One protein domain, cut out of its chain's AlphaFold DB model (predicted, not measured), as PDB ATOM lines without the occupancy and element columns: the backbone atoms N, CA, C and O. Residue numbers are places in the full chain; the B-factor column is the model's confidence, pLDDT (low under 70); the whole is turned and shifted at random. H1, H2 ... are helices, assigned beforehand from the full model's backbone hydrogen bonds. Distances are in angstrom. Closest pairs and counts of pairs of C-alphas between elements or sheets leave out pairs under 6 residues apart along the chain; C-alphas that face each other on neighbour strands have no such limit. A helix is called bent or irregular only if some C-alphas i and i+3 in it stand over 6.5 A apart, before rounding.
ATOM      1  N   ALA A 224     188.898 162.772 180.197       59.44
ATOM      2  CA  ALA A 224     187.535 162.236 180.161       59.44
ATOM      3  C   ALA A 224     187.371 161.028 181.100       59.44
ATOM      4  O   ALA A 224     186.428 160.979 181.892       59.44
ATOM      5  N   ALA A 225     188.322 160.088 181.090       56.03
ATOM      6  CA  ALA A 225     188.317 158.943 181.998       56.03
ATOM      7  C   ALA A 225     188.463 159.369 183.466       56.03
ATOM      8  O   ALA A 225     187.784 158.817 184.331       56.03
ATOM      9  N   ARG A 226     189.293 160.376 183.771       52.84
ATOM     10  CA  ARG A 226     189.423 160.939 185.127       52.84
ATOM     11  C   ARG A 226     188.149 161.647 185.576       52.84
ATOM     12  O   ARG A 226     187.731 161.454 186.716       52.84
ATOM     13  N   ALA A 227     187.505 162.411 184.693       56.91
ATOM     14  CA  ALA A 227     186.233 163.066 184.970       56.91
ATOM     15  C   ALA A 227     185.131 162.033 185.248       56.91
ATOM     16  O   ALA A 227     184.497 162.097 186.300       56.91
ATOM     17  N   LEU A 228     184.971 161.024 184.388       58.19
ATOM     18  CA  LEU A 228     184.000 159.939 184.579       58.19
ATOM     19  C   LEU A 228     184.296 159.115 185.839       58.19
ATOM     20  O   LEU A 228     183.399 158.864 186.642       58.19
ATOM     21  N   SER A 229     185.562 158.754 186.066       52.44
ATOM     22  CA  SER A 229     185.995 158.032 187.267       52.44
ATOM     23  C   SER A 229     185.691 158.820 188.543       52.44
ATOM     24  O   SER A 229     185.204 158.241 189.513       52.44
ATOM     25  N   SER A 230     185.863 160.146 188.526       49.75
ATOM     26  CA  SER A 230     185.525 161.013 189.664       49.75
ATOM     27  C   SER A 230     184.025 161.071 189.981       49.75
ATOM     28  O   SER A 230     183.655 161.405 191.105       49.75
ATOM     29  N   GLN A 231     183.164 160.727 189.015       61.06
ATOM     30  CA  GLN A 231     181.709 160.679 189.182       61.06
ATOM     31  C   GLN A 231     181.181 159.276 189.509       61.06
ATOM     32  O   GLN A 231     179.992 159.135 189.794       61.06
ATOM     33  N   ARG A 232     182.029 158.237 189.512       57.12
ATOM     34  CA  ARG A 232     181.612 156.839 189.721       57.12
ATOM     35  C   ARG A 232     180.760 156.664 190.977       57.12
ATOM     36  O   ARG A 232     179.677 156.092 190.905       57.12
ATOM     37  N   ASP A 233     181.216 157.199 192.105       50.34
ATOM     38  CA  ASP A 233     180.505 157.075 193.382       50.34
ATOM     39  C   ASP A 233     179.144 157.782 193.351       50.34
ATOM     40  O   ASP A 233     178.180 157.310 193.952       50.34
ATOM     41  N   HIS A 234     179.042 158.894 192.616       55.06
ATOM     42  CA  HIS A 234     177.788 159.623 192.442       55.06
ATOM     43  C   HIS A 234     176.789 158.832 191.589       55.06
ATOM     44  O   HIS A 234     175.642 158.673 191.998       55.06
ATOM     45  N   VAL A 235     177.233 158.278 190.457       66.00
ATOM     46  CA  VAL A 235     176.396 157.459 189.567       66.00
ATOM     47  C   VAL A 235     175.905 156.197 190.283       66.00
ATOM     48  O   VAL A 235     174.718 155.881 190.231       66.00
ATOM     49  N   VAL A 236     176.782 155.518 191.028       67.75
ATOM     50  CA  VAL A 236     176.421 154.336 191.833       67.75
ATOM     51  C   VAL A 236     175.418 154.694 192.935       67.75
ATOM     52  O   VAL A 236     174.461 153.950 193.171       67.75
ATOM     53  N   ALA A 237     175.593 155.842 193.598       61.03
ATOM     54  CA  ALA A 237     174.665 156.306 194.624       61.03
ATOM     55  C   ALA A 237     173.279 156.653 194.053       61.03
ATOM     56  O   ALA A 237     172.274 156.319 194.682       61.03
ATOM     57  N   CYS A 238     173.212 157.284 192.876       64.94
ATOM     58  CA  CYS A 238     171.948 157.563 192.189       64.94
ATOM     59  C   CYS A 238     171.238 156.265 191.782       64.94
ATOM     60  O   CYS A 238     170.104 156.054 192.198       64.94
ATOM     61  N   ALA A 239     171.934 155.332 191.124       73.31
ATOM     62  CA  ALA A 239     171.358 154.040 190.739       73.31
ATOM     63  C   ALA A 239     170.831 153.239 191.947       73.31
ATOM     64  O   ALA A 239     169.760 152.638 191.898       73.31
ATOM     65  N   THR A 240     171.555 153.266 193.074       72.50
ATOM     66  CA  THR A 240     171.109 152.612 194.316       72.50
ATOM     67  C   THR A 240     169.857 153.276 194.889       72.50
ATOM     68  O   THR A 240     168.949 152.588 195.357       72.50
ATOM     69  N   ARG A 241     169.794 154.613 194.850       75.88
ATOM     70  CA  ARG A 241     168.635 155.383 195.313       75.88
ATOM     71  C   ARG A 241     167.397 155.073 194.476       75.88
ATOM     72  O   ARG A 241     166.344 154.817 195.055       75.88
ATOM     73  N   ASP A 242     167.534 155.058 193.157       78.00
ATOM     74  CA  ASP A 242     166.421 154.816 192.240       78.00
ATOM     75  C   ASP A 242     165.911 153.377 192.362       78.00
ATOM     76  O   ASP A 242     164.705 153.161 192.473       78.00
ATOM     77  N   LYS A 243     166.816 152.397 192.509       81.75
ATOM     78  CA  LYS A 243     166.443 151.004 192.802       81.75
ATOM     79  C   LYS A 243     165.632 150.876 194.094       81.75
ATOM     80  O   LYS A 243     164.623 150.179 194.125       81.75
ATOM     81  N   ASN A 244     166.057 151.548 195.162       79.50
ATOM     82  CA  ASN A 244     165.354 151.490 196.446       79.50
ATOM     83  C   ASN A 244     163.990 152.192 196.400       79.50
ATOM     84  O   ASN A 244     163.056 151.736 197.052       79.50
ATOM     85  N   ARG A 245     163.856 153.266 195.612       82.12
ATOM     86  CA  ARG A 245     162.561 153.913 195.360       82.12
ATOM     87  C   ARG A 245     161.614 152.992 194.601       82.12
ATOM     88  O   ARG A 245     160.469 152.848 195.010       82.12
ATOM     89  N   LEU A 246     162.102 152.324 193.559       80.69
ATOM     90  CA  LEU A 246     161.301 151.373 192.792       80.69
ATOM     91  C   LEU A 246     160.855 150.182 193.654       80.69
ATOM     92  O   LEU A 246     159.695 149.791 193.590       80.69
ATOM     93  N   ARG A 247     161.724 149.672 194.542       84.25
ATOM     94  CA  ARG A 247     161.326 148.679 195.558       84.25
ATOM     95  C   ARG A 247     160.224 149.179 196.475       84.25
ATOM     96  O   ARG A 247     159.299 148.431 196.742       84.25
ATOM     97  N   ALA A 248     160.322 150.414 196.966       78.31
ATOM     98  CA  ALA A 248     159.303 150.973 197.850       78.31
ATOM     99  C   ALA A 248     157.932 151.031 197.155       78.31
ATOM    100  O   ALA A 248     156.949 150.567 197.720       78.31
ATOM    101  N   VAL A 249     157.895 151.496 195.901       77.25
ATOM    102  CA  VAL A 249     156.668 151.532 195.088       77.25
ATOM    103  C   VAL A 249     156.121 150.124 194.828       77.25
ATOM    104  O   VAL A 249     154.917 149.902 194.945       77.25
ATOM    105  N   LEU A 250     156.986 149.153 194.517       77.44
ATOM    106  CA  LEU A 250     156.574 147.761 194.307       77.44
ATOM    107  C   LEU A 250     156.088 147.096 195.601       77.44
ATOM    108  O   LEU A 250     155.120 146.350 195.554       77.44
ATOM    109  N   LEU A 251     156.692 147.386 196.757       77.81
ATOM    110  CA  LEU A 251     156.212 146.906 198.058       77.81
ATOM    111  C   LEU A 251     154.845 147.491 198.422       77.81
ATOM    112  O   LEU A 251     154.046 146.809 199.050       77.81
ATOM    113  N   GLU A 252     154.578 148.737 198.042       72.06
ATOM    114  CA  GLU A 252     153.285 149.381 198.280       72.06
ATOM    115  C   GLU A 252     152.202 148.860 197.325       72.06
ATOM    116  O   GLU A 252     151.076 148.603 197.742       72.06
ATOM    117  N   SER A 253     152.554 148.649 196.054       72.06
ATOM    118  CA  SER A 253     151.586 148.332 194.994       72.06
ATOM    119  C   SER A 253     151.391 146.827 194.771       72.06
ATOM    120  O   SER A 253     150.274 146.370 194.545       72.06
ATOM    121  N   CYS A 254     152.470 146.034 194.791       76.12
ATOM    122  CA  CYS A 254     152.448 144.593 194.527       76.12
ATOM    123  C   CYS A 254     153.644 143.861 195.193       76.12
ATOM    124  O   CYS A 254     154.637 143.546 194.525       76.12
ATOM    125  N   PRO A 255     153.559 143.531 196.499       77.94
ATOM    126  CA  PRO A 255     154.649 142.877 197.237       77.94
ATOM    127  C   PRO A 255     155.141 141.563 196.614       77.94
ATOM    128  O   PRO A 255     156.327 141.243 196.673       77.94
ATOM    129  N   ALA A 256     154.236 140.796 195.996       68.44
ATOM    130  CA  ALA A 256     154.573 139.540 195.329       68.44
ATOM    131  C   ALA A 256     155.455 139.756 194.087       68.44
ATOM    132  O   ALA A 256     156.336 138.942 193.810       68.44
ATOM    133  N   LEU A 257     155.246 140.861 193.363       71.94
ATOM    134  CA  LEU A 257     156.077 141.239 192.226       71.94
ATOM    135  C   LEU A 257     157.451 141.726 192.695       71.94
ATOM    136  O   LEU A 257     158.451 141.327 192.108       71.94
ATOM    137  N   GLU A 258     157.527 142.506 193.779       86.38
ATOM    138  CA  GLU A 258     158.824 142.904 194.353       86.38
ATOM    139  C   GLU A 258     159.682 141.685 194.709       86.38
ATOM    140  O   GLU A 258     160.852 141.630 194.337       86.38
ATOM    141  N   ALA A 259     159.074 140.669 195.328       74.50
ATOM    142  CA  ALA A 259     159.761 139.437 195.704       74.50
ATOM    143  C   ALA A 259     160.232 138.592 194.501       74.50
ATOM    144  O   ALA A 259     161.144 137.775 194.648       74.50
ATOM    145  N   ALA A 260     159.613 138.755 193.329       75.25
ATOM    146  CA  ALA A 260     159.918 137.989 192.120       75.25
ATOM    147  C   ALA A 260     160.916 138.691 191.178       75.25
ATOM    148  O   ALA A 260     161.513 138.032 190.325       75.25
ATOM    149  N   VAL A 261     161.090 140.008 191.317       78.25
ATOM    150  CA  VAL A 261     161.838 140.847 190.375       78.25
ATOM    151  C   VAL A 261     163.258 141.135 190.877       78.25
ATOM    152  O   VAL A 261     163.452 141.686 191.961       78.25
ATOM    153  N   ASP A 262     164.275 140.873 190.047       81.88
ATOM    154  CA  ASP A 262     165.629 141.392 190.293       81.88
ATOM    155  C   ASP A 262     165.829 142.741 189.595       81.88
ATOM    156  O   ASP A 262     166.192 142.819 188.424       81.88
ATOM    157  N   LEU A 263     165.658 143.824 190.353       79.75
ATOM    158  CA  LEU A 263     165.865 145.201 189.883       79.75
ATOM    159  C   LEU A 263     167.331 145.553 189.576       79.75
ATOM    160  O   LEU A 263     167.633 146.694 189.225       79.75
ATOM    161  N   SER A 264     168.259 144.617 189.774       77.38
ATOM    162  CA  SER A 264     169.654 144.754 189.347       77.38
ATOM    163  C   SER A 264     169.868 144.233 187.919       77.38
ATOM    164  O   SER A 264     170.895 144.546 187.317       77.38
ATOM    165  N   ASP A 265     168.909 143.481 187.371       79.56
ATOM    166  CA  ASP A 265     168.916 142.994 185.994       79.56
ATOM    167  C   ASP A 265     168.043 143.899 185.108       79.56
ATOM    168  O   ASP A 265     166.862 144.157 185.356       79.56
TER     169      ASP A 265
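AT A GLANCE: This is residues 224 to 265 of the 672 residues of the protein "Integrase core domain protein" of Collinsella aerofaciens (strain ATCC 25986 / DSM 3979 / JCM 10188 / KCTC 3647 / NCTC 11838 / VPI 1003) (UniProt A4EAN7). The printed part is one long helix, H1, kinked near its beginning, with a short helix, H2, folded back over its far end like a hook and a tail, residues 261 to 265, running back beside H1. Residues 224 to 238 of H1 stick out free, and H1 makes the length of the whole. There are 42 printed residues with two named helices, H1 then H2, and no named strand; the class is all helix. The whole is only just extended, close to loose, with a radius of gyration of the C-alphas of 14.1 A and spans of 42 by 16 by 10 A.

IN THESE COORDINATES: H1 is residues 224 to 253, from C-alpha 224 at (187.535, 162.236, 180.161) to C-alpha 253 at (151.586, 148.332, 194.994), 41.3 A. It has a kink of 44 degrees near residue 231 and is irregular: C-alphas 230 and 233 are 7.4 A apart, against about 5 A in a regular helix. After a tight link of one residue, Cys 254, H2 is residues 255 to 260, ending at C-alpha 260 at (159.918, 137.989, 192.120).

HOW THE PARTS SIT: H1 touches H2 with residues 247 to 251 alone. The closest C-alphas of the two are those of Leu 250 and Glu 258, 5.4 A apart. Their lines stand at a steep tilt of 50 degrees, and they run opposite ways. In H2 every O i to N i+4 pair is within hydrogen-bond range; in H1, 24 of 26 are.

THE WHOLE: The two C-alphas farthest apart are those of Ala 224 and Ala 256, 42.8 A. The printed part has no cut, and no link is long. The mean pLDDT of the printed part is 70.5; residues 224 to 238 and residue 256 are under 70.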